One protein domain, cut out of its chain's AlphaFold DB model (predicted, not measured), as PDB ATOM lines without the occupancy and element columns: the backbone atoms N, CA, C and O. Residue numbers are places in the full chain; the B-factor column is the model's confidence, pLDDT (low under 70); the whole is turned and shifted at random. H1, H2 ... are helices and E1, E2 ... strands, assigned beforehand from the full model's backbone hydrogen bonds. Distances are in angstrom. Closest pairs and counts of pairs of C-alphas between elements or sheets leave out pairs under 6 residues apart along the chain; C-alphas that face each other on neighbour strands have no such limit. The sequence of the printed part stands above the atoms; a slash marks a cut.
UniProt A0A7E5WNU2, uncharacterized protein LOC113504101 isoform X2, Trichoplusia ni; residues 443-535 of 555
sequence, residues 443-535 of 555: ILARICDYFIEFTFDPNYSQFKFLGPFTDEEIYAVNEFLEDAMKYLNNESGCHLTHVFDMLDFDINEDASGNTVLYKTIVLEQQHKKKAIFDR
ATOM      1  N   ILE A 443     232.511 110.156 222.914       85.38
ATOM      2  CA  ILE A 443     233.629 110.708 222.153       85.38
ATOM      3  C   ILE A 443     233.142 111.303 220.827       85.38
ATOM      4  O   ILE A 443     233.481 112.442 220.514       85.38
ATOM      5  N   LEU A 444     232.323 110.575 220.061       86.62
ATOM      6  CA  LEU A 444     231.784 111.069 218.793       86.62
ATOM      7  C   LEU A 444     230.866 112.282 219.004       86.62
ATOM      8  O   LEU A 444     230.949 113.248 218.248       86.62
ATOM      9  N   ALA A 445     230.049 112.277 220.061       86.75
ATOM     10  CA  ALA A 445     229.225 113.431 220.422       86.75
ATOM     11  C   ALA A 445     230.085 114.679 220.701       86.75
ATOM     12  O   ALA A 445     229.794 115.750 220.170       86.75
ATOM     13  N   ARG A 446     231.196 114.533 221.440       88.25
ATOM     14  CA  ARG A 446     232.154 115.631 221.674       88.25
ATOM     15  C   ARG A 446     232.800 116.128 220.387       88.25
ATOM     16  O   ARG A 446     232.926 117.334 220.202       88.25
ATOM     17  N   ILE A 447     233.187 115.226 219.484       90.88
ATOM     18  CA  ILE A 447     233.740 115.612 218.176       90.88
ATOM     19  C   ILE A 447     232.724 116.463 217.400       90.88
ATOM     20  O   ILE A 447     233.098 117.489 216.833       90.88
ATOM     21  N   CYS A 448     231.441 116.090 217.413       89.06
ATOM     22  CA  CYS A 448     230.386 116.889 216.793       89.06
ATOM     23  C   CYS A 448     230.209 118.256 217.463       89.06
ATOM     24  O   CYS A 448     230.092 119.250 216.751       89.06
ATOM     25  N   ASP A 449     230.239 118.335 218.796       89.06
ATOM     26  CA  ASP A 449     230.165 119.612 219.517       89.06
ATOM     27  C   ASP A 449     231.329 120.546 219.137       89.06
ATOM     28  O   ASP A 449     231.112 121.722 218.830       89.06
ATOM     29  N   TYR A 450     232.553 120.013 219.061       90.06
ATOM     30  CA  TYR A 450     233.726 120.764 218.606       90.06
ATOM     31  C   TYR A 450     233.620 121.199 217.145       90.06
ATOM     32  O   TYR A 450     234.007 122.315 216.793       90.06
ATOM     33  N   PHE A 451     233.072 120.350 216.277       89.81
ATOM     34  CA  PHE A 451     232.838 120.724 214.888       89.81
ATOM     35  C   PHE A 451     231.802 121.851 214.774       89.81
ATOM     36  O   PHE A 451     231.996 122.795 214.010       89.81
ATOM     37  N   ILE A 452     230.734 121.806 215.574       87.75
ATOM     38  CA  ILE A 452     229.738 122.879 215.643       87.75
ATOM     39  C   ILE A 452     230.401 124.191 216.087       87.75
ATOM     40  O   ILE A 452     230.181 125.222 215.450       87.75
ATOM     41  N   GLU A 453     231.253 124.173 217.114       87.75
ATOM     42  CA  GLU A 453     232.024 125.352 217.539       87.75
ATOM     43  C   GLU A 453     232.891 125.912 216.399       87.75
ATOM     44  O   GLU A 453     232.837 127.110 216.099       87.75
ATOM     45  N   PHE A 454     233.601 125.034 215.687       88.31
ATOM     46  CA  PHE A 454     234.376 125.379 214.496       88.31
ATOM     47  C   PHE A 454     233.526 126.034 213.391       88.31
ATOM     48  O   PHE A 454     233.982 126.965 212.714       88.31
ATOM     49  N   THR A 455     232.271 125.609 213.202       85.69
ATOM     50  CA  THR A 455     231.397 126.231 212.194       85.69
ATOM     51  C   THR A 455     231.057 127.688 212.530       85.69
ATOM     52  O   THR A 455     231.020 128.532 211.625       85.69
ATOM     53  N   PHE A 456     230.876 128.011 213.816       84.62
ATOM     54  CA  PHE A 456     230.422 129.328 214.266       84.62
ATOM     55  C   PHE A 456     231.524 130.385 214.326       84.62
ATOM     56  O   PHE A 456     231.240 131.554 214.047       84.62
ATOM     57  N   ASP A 457     232.757 130.014 214.671       83.50
ATOM     58  CA  ASP A 457     233.850 130.982 214.741       83.50
ATOM     59  C   ASP A 457     234.431 131.249 213.329       83.50
ATOM     60  O   ASP A 457     234.825 130.324 212.607       83.50
ATOM     61  N   PRO A 458     234.446 132.514 212.862       80.56
ATOM     62  CA  PRO A 458     234.994 132.869 211.556       80.56
ATOM     63  C   PRO A 458     236.528 132.858 211.501       80.56
ATOM     64  O   PRO A 458     237.074 132.892 210.402       80.56
ATOM     65  N   ASN A 459     237.222 132.850 212.642       84.00
ATOM     66  CA  ASN A 459     238.683 132.855 212.685       84.00
ATOM     67  C   ASN A 459     239.266 131.502 212.265       84.00
ATOM     68  O   ASN A 459     240.367 131.454 211.715       84.00
ATOM     69  N   TYR A 460     238.527 130.412 212.486       86.88
ATOM     70  CA  TYR A 460     238.961 129.087 212.071       86.88
ATOM     71  C   TYR A 460     238.675 128.837 210.591       86.88
ATOM     72  O   TYR A 460     237.572 129.041 210.084       86.88
ATOM     73  N   SER A 461     239.700 128.337 209.910       86.81
ATOM     74  CA  SER A 461     239.662 127.920 208.506       86.81
ATOM     75  C   SER A 461     239.900 126.423 208.334       86.81
ATOM     76  O   SER A 461     239.508 125.865 207.314       86.81
ATOM     77  N   GLN A 462     240.526 125.775 209.320       88.62
ATOM     78  CA  GLN A 462     240.907 124.365 209.277       88.62
ATOM     79  C   GLN A 462     240.459 123.663 210.553       88.62
ATOM     80  O   GLN A 462     240.650 124.207 211.637       88.62
ATOM     81  N   PHE A 463     239.939 122.450 210.421       88.88
ATOM     82  CA  PHE A 463     239.607 121.562 211.528       88.88
ATOM     83  C   PHE A 463     240.460 120.295 211.425       88.88
ATOM     84  O   PHE A 463     240.460 119.622 210.388       88.88
ATOM     85  N   LYS A 464     241.250 120.021 212.469       88.50
ATOM     86  CA  LYS A 464     242.312 119.005 212.478       88.50
ATOM     87  C   LYS A 464     242.270 118.129 213.722       88.50
ATOM     88  O   LYS A 464     241.983 118.603 214.817       88.50
ATOM     89  N   PHE A 465     242.697 116.881 213.557       86.69
ATOM     90  CA  PHE A 465     242.942 115.938 214.646       86.69
ATOM     91  C   PHE A 465     244.448 115.699 214.799       86.69
ATOM     92  O   PHE A 465     245.135 115.464 213.805       86.69
ATOM     93  N   LEU A 466     244.971 115.733 216.030       84.62
ATOM     94  CA  LEU A 466     246.386 115.465 216.317       84.62
ATOM     95  C   LEU A 466     246.536 114.455 217.457       84.62
ATOM     96  O   LEU A 466     246.252 114.761 218.611       84.62
ATOM     97  N   GLY A 467     247.007 113.255 217.111       73.88
ATOM     98  CA  GLY A 467     247.163 112.117 218.020       73.88
ATOM     99  C   GLY A 467     248.488 112.125 218.791       73.88
ATOM    100  O   GLY A 467     249.385 112.901 218.470       73.88
ATOM    101  N   PRO A 468     248.624 111.261 219.813       78.44
ATOM    102  CA  PRO A 468     248.195 109.865 219.737       78.44
ATOM    103  C   PRO A 468     246.843 109.609 220.413       78.44
ATOM    104  O   PRO A 468     246.688 109.841 221.613       78.44
ATOM    105  N   PHE A 469     245.898 109.085 219.635       81.81
ATOM    106  CA  PHE A 469     244.567 108.682 220.091       81.81
ATOM    107  C   PHE A 469     244.553 107.211 220.538       81.81
ATOM    108  O   PHE A 469     245.367 106.403 220.086       81.81
ATOM    109  N   THR A 470     243.642 106.865 221.443       81.56
ATOM    110  CA  THR A 470     243.319 105.481 221.828       81.56
ATOM    111  C   THR A 470     242.489 104.786 220.746       81.56
ATOM    112  O   THR A 470     241.921 105.452 219.886       81.56
ATOM    113  N   ASP A 471     242.379 103.455 220.783       81.62
ATOM    114  CA  ASP A 471     241.620 102.698 219.772       81.62
ATOM    115  C   ASP A 471     240.142 103.137 219.690       81.62
ATOM    116  O   ASP A 471     239.576 103.215 218.599       81.62
ATOM    117  N   GLU A 472     239.537 103.485 220.830       83.31
ATOM    118  CA  GLU A 472     238.162 104.000 220.913       83.31
ATOM    119  C   GLU A 472     238.040 105.404 220.301       83.31
ATOM    120  O   GLU A 472     237.134 105.663 219.508       83.31
ATOM    121  N   GLU A 473     238.984 106.297 220.614       85.75
ATOM    122  CA  GLU A 473     239.050 107.641 220.025       85.75
ATOM    123  C   GLU A 473     239.277 107.569 218.504       85.75
ATOM    124  O   GLU A 473     238.634 108.297 217.753       85.75
ATOM    125  N   ILE A 474     240.139 106.661 218.033       85.00
ATOM    126  CA  ILE A 474     240.393 106.439 216.602       85.00
ATOM    127  C   ILE A 474     239.119 105.974 215.896       85.00
ATOM    128  O   ILE A 474     238.817 106.463 214.810       85.00
ATOM    129  N   TYR A 475     238.367 105.049 216.499       86.62
ATOM    130  CA  TYR A 475     237.104 104.587 215.932       86.62
ATOM    131  C   TYR A 475     236.112 105.744 215.759       86.62
ATOM    132  O   TYR A 475     235.574 105.916 214.669       86.62
ATOM    133  N   ALA A 476     235.947 106.588 216.784       87.12
ATOM    134  CA  ALA A 476     235.059 107.748 216.724       87.12
ATOM    135  C   ALA A 476     235.514 108.800 215.694       87.12
ATOM    136  O   ALA A 476     234.695 109.333 214.949       87.12
ATOM    137  N   VAL A 477     236.819 109.087 215.611       88.44
ATOM    138  CA  VAL A 477     237.365 110.008 214.597       88.44
ATOM    139  C   VAL A 477     237.125 109.469 213.185       88.44
ATOM    140  O   VAL A 477     236.706 110.223 212.309       88.44
ATOM    141  N   ASN A 478     237.342 108.171 212.957       88.69
ATOM    142  CA  ASN A 478     237.099 107.553 211.654       88.69
ATOM    143  C   ASN A 478     235.610 107.556 211.293       88.69
ATOM    144  O   ASN A 478     235.273 107.921 210.172       88.69
ATOM    145  N   GLU A 479     234.725 107.226 212.238       89.31
ATOM    146  CA  GLU A 479     233.270 107.275 212.038       89.31
ATOM    147  C   GLU A 479     232.813 108.685 211.626       89.31
ATOM    148  O   GLU A 479     232.068 108.843 210.658       89.31
ATOM    149  N   PHE A 480     233.333 109.722 212.291       91.19
ATOM    150  CA  PHE A 480     233.071 111.117 211.933       91.19
ATOM    151  C   PHE A 480     233.551 111.469 210.513       91.19
ATOM    152  O   PHE A 480     232.809 112.072 209.737       91.19
ATOM    153  N   LEU A 481     234.790 111.103 210.163       89.88
ATOM    154  CA  LEU A 481     235.380 111.412 208.855       89.88
ATOM    155  C   LEU A 481     234.703 110.648 207.710       89.88
ATOM    156  O   LEU A 481     234.504 111.211 206.633       89.88
ATOM    157  N   GLU A 482     234.322 109.389 207.927       89.31
ATOM    158  CA  GLU A 482     233.567 108.594 206.957       89.31
ATOM    159  C   GLU A 482     232.210 109.226 206.657       89.31
ATOM    160  O   GLU A 482     231.837 109.371 205.492       89.31
ATOM    161  N   ASP A 483     231.483 109.658 207.687       88.38
ATOM    162  CA  ASP A 483     230.197 110.324 207.499       88.38
ATOM    163  C   ASP A 483     230.337 111.699 206.832       88.38
ATOM    164  O   ASP A 483     229.477 112.068 206.026       88.38
ATOM    165  N   ALA A 484     231.433 112.421 207.087       88.12
ATOM    166  CA  ALA A 484     231.754 113.661 206.384       88.12
ATOM    167  C   ALA A 484     232.009 113.421 204.884       88.12
ATOM    168  O   ALA A 484     231.502 114.163 204.045       88.12
ATOM    169  N   MET A 485     232.733 112.355 204.523       86.81
ATOM    170  CA  MET A 485     232.955 111.983 203.118       86.81
ATOM    171  C   MET A 485     231.660 111.565 202.418       86.81
ATOM    172  O   MET A 485     231.388 112.030 201.310       86.81
ATOM    173  N   LYS A 486     230.821 110.748 203.071       87.69
ATOM    174  CA  LYS A 486     229.503 110.370 202.532       87.69
ATOM    175  C   LYS A 486     228.637 111.598 202.261       87.69
ATOM    176  O   LYS A 486     227.959 111.650 201.237       87.69
ATOM    177  N   TYR A 487     228.671 112.586 203.160       88.62
ATOM    178  CA  TYR A 487     227.960 113.849 202.977       88.62
ATOM    179  C   TYR A 487     228.447 114.597 201.727       88.62
ATOM    180  O   TYR A 487     227.627 114.950 200.881       88.62
ATOM    181  N   LEU A 488     229.764 114.761 201.551       86.88
ATOM    182  CA  LEU A 488     230.334 115.438 200.377       86.88
ATOM    183  C   LEU A 488     230.027 114.713 199.057       86.88
ATOM    184  O   LEU A 488     229.743 115.356 198.045       86.88
ATOM    185  N   ASN A 489     230.014 113.379 199.068       87.62
ATOM    186  CA  ASN A 489     229.684 112.563 197.897       87.62
ATOM    187  C   ASN A 489     228.171 112.457 197.621       87.62
ATOM    188  O   ASN A 489     227.773 111.848 196.628       87.62
ATOM    189  N   ASN A 490     227.315 113.055 198.461       84.88
ATOM    190  CA  ASN A 490     225.855 112.898 198.429       84.88
ATOM    191  C   ASN A 490     225.400 111.426 198.504       84.88
ATOM    192  O   ASN A 490     224.398 111.034 197.896       84.88
ATOM    193  N   GLU A 491     226.136 110.599 199.244       84.75
ATOM    194  CA  GLU A 491     225.829 109.184 199.438       84.75
ATOM    195  C   GLU A 491     224.702 108.991 200.465       84.75
ATOM    196  O   GLU A 491     224.597 109.685 201.480       84.75
ATOM    197  N   SER A 492     223.834 108.005 200.222       75.75
ATOM    198  CA  SER A 492     222.793 107.631 201.181       75.75
ATOM    199  C   SER A 492     223.402 106.953 202.411       75.75
ATOM    200  O   SER A 492     224.207 106.039 202.261       75.75
ATOM    201  N   GLY A 493     222.953 107.324 203.615       75.56
ATOM    202  CA  GLY A 493     223.405 106.698 204.867       75.56
ATOM    203  C   GLY A 493     224.385 107.529 205.700       75.56
ATOM    204  O   GLY A 493     224.965 106.991 206.632       75.56
ATOM    205  N   CYS A 494     224.560 108.819 205.401       81.50
ATOM    206  CA  CYS A 494     225.204 109.755 206.326       81.50
ATOM    207  C   CYS A 494     224.287 110.000 207.541       81.50
ATOM    208  O   CYS A 494     223.135 110.418 207.380       81.50
ATOM    209  N   HIS A 495     224.778 109.738 208.754       80.75
ATOM    210  CA  HIS A 495     224.015 109.921 209.992       80.75
ATOM    211  C   HIS A 495     224.152 111.343 210.558       80.75
ATOM    212  O   HIS A 495     223.278 111.814 211.291       80.75
ATOM    213  N   LEU A 496     225.214 112.055 210.168       84.19
ATOM    214  CA  LEU A 496     225.575 113.387 210.663       84.19
ATOM    215  C   LEU A 496     225.236 114.538 209.697       84.19
ATOM    216  O   LEU A 496     225.741 115.646 209.858       84.19
ATOM    217  N   THR A 497     224.333 114.325 208.734       83.19
ATOM    218  CA  THR A 497     223.919 115.350 207.747       83.19
ATOM    219  C   THR A 497     223.539 116.687 208.389       83.19
ATOM    220  O   THR A 497     224.013 117.735 207.971       83.19
ATOM    221  N   HIS A 498     222.765 116.650 209.474       82.50
ATOM    222  CA  HIS A 498     222.333 117.835 210.219       82.50
ATOM    223  C   HIS A 498     223.478 118.660 210.836       82.50
ATOM    224  O   HIS A 498     223.298 119.853 211.083       82.50
ATOM    225  N   VAL A 499     224.628 118.037 211.116       85.25
ATOM    226  CA  VAL A 499     225.840 118.710 211.608       85.25
ATOM    227  C   VAL A 499     226.584 119.358 210.439       85.25
ATOM    228  O   VAL A 499     227.030 120.498 210.539       85.25
ATOM    229  N   PHE A 500     226.672 118.653 209.312       87.19
ATOM    230  CA  PHE A 500     227.396 119.093 208.121       87.19
ATOM    231  C   PHE A 500     226.657 120.161 207.300       87.19
ATOM    232  O   PHE A 500     227.307 121.034 206.735       87.19
ATOM    233  N   ASP A 501     225.321 120.192 207.327       84.38
ATOM    234  CA  ASP A 501     224.493 121.228 206.679       84.38
ATOM    235  C   ASP A 501     224.779 122.657 207.197       84.38
ATOM    236  O   ASP A 501     224.361 123.650 206.594       84.38
ATOM    237  N   MET A 502     225.462 122.788 208.339       81.50
ATOM    238  CA  MET A 502     225.785 124.082 208.943       81.50
ATOM    239  C   MET A 502     226.894 124.836 208.200       81.50
ATOM    240  O   MET A 502     227.011 126.054 208.370       81.50
ATOM    241  N   LEU A 503     227.711 124.142 207.401       84.12
ATOM    242  CA  LEU A 503     228.895 124.720 206.781       84.12
ATOM    243  C   LEU A 503     229.240 124.067 205.439       84.12
ATOM    244  O   LEU A 503     229.229 122.851 205.319       84.12
ATOM    245  N   ASP A 504     229.648 124.881 204.463       84.94
ATOM    246  CA  ASP A 504     230.320 124.380 203.261       84.94
ATOM    247  C   ASP A 504     231.797 124.099 203.602       84.94
ATOM    248  O   ASP A 504     232.526 125.003 204.035       84.94
ATOM    249  N   PHE A 505     232.234 122.851 203.441       89.69
ATOM    250  CA  PHE A 505     233.604 122.426 203.722       89.69
ATOM    251  C   PHE A 505     234.128 121.461 202.660       89.69
ATOM    252  O   PHE A 505     233.354 120.785 201.991       89.69
ATOM    253  N   ASP A 506     235.451 121.363 202.574       87.31
ATOM    254  CA  ASP A 506     236.166 120.405 201.734       87.31
ATOM    255  C   ASP A 506     237.127 119.572 202.591       87.31
ATOM    256  O   ASP A 506     237.708 120.074 203.556       87.31
ATOM    257  N   ILE A 507     237.326 118.303 202.238       88.00
ATOM    258  CA  ILE A 507     238.303 117.423 202.892       88.00
ATOM    259  C   ILE A 507     239.531 117.307 201.991       88.00
ATOM    260  O   ILE A 507     239.417 116.842 200.862       88.00
ATOM    261  N   ASN A 508     240.706 117.685 202.500       84.75
ATOM    262  CA  ASN A 508     241.982 117.507 201.802       84.75
ATOM    263  C   ASN A 508     243.057 116.963 202.749       84.75
ATOM    264  O   ASN A 508     242.942 117.066 203.971       84.75
ATOM    265  N   GLU A 509     244.125 116.413 202.174       81.12
ATOM    266  CA  GLU A 509     245.333 116.062 202.921       81.12
ATOM    267  C   GLU A 509     246.254 117.284 203.044       81.12
ATOM    268  O   GLU A 509     246.512 117.987 202.064       81.12
ATOM    269  N   ASP A 510     246.753 117.556 204.252       70.69
ATOM    270  CA  ASP A 510     247.757 118.601 204.454       70.69
ATOM    271  C   ASP A 510     249.158 118.163 203.990       70.69
ATOM    272  O   ASP A 510     249.411 116.999 203.685       70.69
ATOM    273  N   ALA A 511     250.116 119.098 203.970       62.72
ATOM    274  CA  ALA A 511     251.511 118.813 203.605       62.72
ATOM    275  C   ALA A 511     252.190 117.758 204.506       62.72
ATOM    276  O   ALA A 511     253.271 117.264 204.183       62.72
ATOM    277  N   SER A 512     251.561 117.420 205.633       60.31
ATOM    278  CA  SER A 512     252.018 116.411 206.583       60.31
ATOM    279  C   SER A 512     251.260 115.080 206.435       60.31
ATOM    280  O   SER A 512     251.534 114.150 207.192       60.31
ATOM    281  N   GLY A 513     250.352 114.969 205.458       64.75
ATOM    282  CA  GLY A 513     249.568 113.773 205.148       64.75
ATOM    283  C   GLY A 513     248.364 113.538 206.064       64.75
ATOM    284  O   GLY A 513     247.860 112.419 206.103       64.75
ATOM    285  N   ASN A 514     247.919 114.540 206.831       71.50
ATOM    286  CA  ASN A 514     246.729 114.414 207.677       71.50
ATOM    287  C   ASN A 514     245.479 114.850 206.926       71.50
ATOM    288  O   ASN A 514     245.504 115.841 206.199       71.50
ATOM    289  N   THR A 515     244.367 114.177 207.194       79.31
ATOM    290  CA  THR A 515     243.045 114.613 206.748       79.31
ATOM    291  C   THR A 515     242.632 115.876 207.501       79.31
ATOM    292  O   THR A 515     242.614 115.905 208.733       79.31
ATOM    293  N   VAL A 516     242.303 116.926 206.755       83.62
ATOM    294  CA  VAL A 516     241.904 118.231 207.284       83.62
ATOM    295  C   VAL A 516     240.606 118.660 206.623       83.62
ATOM    296  O   VAL A 516     240.464 118.571 205.402       83.62
ATOM    297  N   LEU A 517     239.673 119.156 207.435       88.94
ATOM    298  CA  LEU A 517     238.452 119.783 206.943       88.94
ATOM    299  C   LEU A 517     238.711 121.283 206.794       88.94
ATOM    300  O   LEU A 517     239.037 121.971 207.764       88.94
ATOM    301  N   TYR A 518     238.575 121.783 205.574       87.56
ATOM    302  CA  TYR A 518     238.750 123.183 205.223       87.56
ATOM    303  C   TYR A 518     237.396 123.857 205.096       87.56
ATOM    304  O   TYR A 518     236.520 123.382 204.382       87.56
ATOM    305  N   LYS A 519     237.240 125.005 205.750       88.31
ATOM    306  CA  LYS A 519     236.074 125.867 205.578       88.31
ATOM    307  C   LYS A 519     236.116 126.471 204.177       88.31
ATOM    308  O   LYS A 519     237.043 127.222 203.863       88.31
ATOM    309  N   THR A 520     235.123 126.186 203.341       80.12
ATOM    310  CA  THR A 520     235.058 126.754 201.994       80.12
ATOM    311  C   THR A 520     234.634 128.216 202.124       80.12
ATOM    312  O   THR A 520     233.459 128.552 202.281       80.12
ATOM    313  N   ILE A 521     235.607 129.132 202.116       65.00
ATOM    314  CA  ILE A 521     235.317 130.567 202.096       65.00
ATOM    315  C   ILE A 521     234.789 130.892 200.700       65.00
ATOM    316  O   ILE A 521     235.549 131.155 199.769       65.00
ATOM    317  N   VAL A 522     233.468 130.884 200.542       49.56
ATOM    318  CA  VAL A 522     232.824 131.375 199.326       49.56
ATOM    319  C   VAL A 522     233.054 132.887 199.252       49.56
ATOM    320  O   VAL A 522     232.266 133.680 199.774       49.56
ATOM    321  N   LEU A 523     234.134 133.301 198.583       44.72
ATOM    322  CA  LEU A 523     234.452 134.707 198.299       44.72
ATOM    323  C   LEU A 523     233.383 135.417 197.438       44.72
ATOM    324  O   LEU A 523     233.465 136.621 197.229       44.72
ATOM    325  N   GLU A 524     232.320 134.730 197.008       40.66
ATOM    326  CA  GLU A 524     231.307 135.282 196.105       40.66
ATOM    327  C   GLU A 524     229.842 134.975 196.477       40.66
ATOM    328  O   GLU A 524     229.024 134.778 195.590       40.66
ATOM    329  N   GLN A 525     229.410 134.972 197.749       38.88
ATOM    330  CA  GLN A 525     227.949 134.910 198.025       38.88
ATOM    331  C   GLN A 525     227.399 135.783 199.160       38.88
ATOM    332  O   GLN A 525     226.186 135.766 199.404       38.88
ATOM    333  N   GLN A 526     228.197 136.658 199.778       39.69
ATOM    334  CA  GLN A 526     227.651 137.593 200.777       39.69
ATOM    335  C   GLN A 526     226.734 138.688 200.185       39.69
ATOM    336  O   GLN A 526     225.941 139.282 200.915       39.69
ATOM    337  N   HIS A 527     226.723 138.885 198.860       39.44
ATOM    338  CA  HIS A 527     225.803 139.824 198.198       39.44
ATOM    339  C   HIS A 527     224.504 139.202 197.657       39.44
ATOM    340  O   HIS A 527     223.566 139.943 197.360       39.44
ATOM    341  N   LYS A 528     224.377 137.866 197.579       39.59
ATOM    342  CA  LYS A 528     223.153 137.219 197.057       39.59
ATOM    343  C   LYS A 528     222.193 136.719 198.136       39.59
ATOM    344  O   LYS A 528     220.985 136.810 197.933       39.59
ATOM    345  N   LYS A 529     222.675 136.288 199.309       41.09
ATOM    346  CA  LYS A 529     221.782 135.815 200.388       41.09
ATOM    347  C   LYS A 529     221.162 136.954 201.222       41.09
ATOM    348  O   LYS A 529     220.068 136.784 201.751       41.09
ATOM    349  N   LYS A 530     221.758 138.157 201.237       39.59
ATOM    350  CA  LYS A 530     221.159 139.359 201.865       39.59
ATOM    351  C   LYS A 530     220.046 139.997 201.011       39.59
ATOM    352  O   LYS A 530     219.064 140.502 201.541       39.59
ATOM    353  N   ALA A 531     220.128 139.876 199.683       41.16
ATOM    354  CA  ALA A 531     219.143 140.447 198.758       41.16
ATOM    355  C   ALA A 531     217.800 139.683 198.703       41.16
ATOM    356  O   ALA A 531     216.792 140.248 198.277       41.16
ATOM    357  N   ILE A 532     217.761 138.419 199.142       41.97
ATOM    358  CA  ILE A 532     216.527 137.609 199.179       41.97
ATOM    359  C   ILE A 532     215.745 137.851 200.488       41.97
ATOM    360  O   ILE A 532     214.511 137.827 200.485       41.97
ATOM    361  N   PHE A 533     216.434 138.188 201.584       37.56
ATOM    362  CA  PHE A 533     215.796 138.517 202.866       37.56
ATOM    363  C   PHE A 533     215.264 139.965 202.917       37.56
ATOM    364  O   PHE A 533     214.207 140.221 203.493       37.56
ATOM    365  N   ASP A 534     215.910 140.910 202.224       40.06
ATOM    366  CA  ASP A 534     215.449 142.312 202.179       40.06
ATOM    367  C   ASP A 534     214.332 142.570 201.142       40.06
ATOM    368  O   ASP A 534     213.568 143.531 201.262       40.06
ATOM    369  N   ARG A 535     214.156 141.687 200.146       39.66
ATOM    370  CA  ARG A 535     213.023 141.756 199.195       39.66
ATOM    371  C   ARG A 535     211.744 141.081 199.693       39.66
ATOM    372  O   ARG A 535     210.675 141.367 199.163       39.66
TER     373      ARG A 535
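This is residues 443 to 535 of the 555 residues of the protein "uncharacterized protein LOC113504101 isoform X2" of Trichoplusia ni (UniProt A0A7E5WNU2). A small sheet of three strands has the helix H1 laid lengthwise over one face, over E1 and E3, while the longest helix, H2, grazes the sheet and forms a V with H1. The short helix H3 sits beside both helices, off the sheet, and a free tail, residues 523 to 535, sticks out from this body with H4 at its end and makes the long axis. The printed part has 93 residues with four named helices and three named strands, in the order H1 E1 H2 H3 E2 E3 H4; the sheet runs E1 E3 E2, antiparallel, and the class is mixed, helices and strands. The whole is only just loose, close to compact, with a radius of gyration of the C-alphas of 15.0 A, and elongated, spanning 52 by 30 by 22 A.

In the sheet, E3, residues 515 to 519, is the inner strand, and E1, residues 462 to 465, and E2, residues 505 to 509, are the edge strands. E3 and E2 form a hairpin, at 148 degrees between directions, with N 518 and O 506 2.8 A apart and N 516 and O 508 2.9 A apart, within hydrogen-bond range. E1 and E3 are antiparallel at 154 degrees, with N 463 and O 517 within hydrogen-bond range at 2.8 A. H1, residues 443 to 456, is on the sheet at a height over the sheet of 10.7 A, over E1 and E3; it runs along the strands, at 15 degrees to E1 on the local plane. H2, residues 471 to 488, only grazes the sheet, with its residues 477 to 488; its closest C-alphas to E2 are those of Met 485 and Ile 507, 7.6 A. H1 touches H2 with residues 443 to 447 alone, the closest C-alphas being those of Leu 444 and Ala 476, 5.1 A; they run the same way at a steep tilt of 47 degrees. H3, residues 497 to 500, is not on the sheet. It only just touches H1, with 3 pairs of C-alphas within 8 A, the closest those of Ile 452 and Val 499, 7.0 A. It also only just touches H2, with 3 such pairs, the closest those of Tyr 487 and Thr 497, 6.4 A. E1, H2, H3 and E2 make a split strand-helix-strand unit, two strands running the same way with E3 between them in the sheet, and its crossover is right-handed. H4, residues 529 to 535, touches no helix and is not on the sheet. Every O i to N i+4 pair is within hydrogen-bond range in H1 and H2; H3 is too short for such a pair, and H4 has 1 of 3, with 0 of 4 O i to N i+3 pairs.

H1 begins at C-alpha 443, (233.629, 110.708, 222.153), and is 20.5 A long; H2 begins at C-alpha 471, (241.620, 102.698, 219.772), and is 25.8 A long. E1 measures 10.2 A, E2 13.4 A, E3 13.3 A, H3 5.1 A and H4 10.7 A, with C-alpha 535 at (213.023, 141.756, 199.195).

The C-alphas of Asp 471 and Arg 535 are the two farthest apart, at 52.6 A. Without residues 523 to 535 the body spans 36 by 30 by 22 A. The printed part has no cut, and no link is long. The mean pLDDT of the printed part is 77.6, with residues 511 to 513 and 521 to 535 under 70.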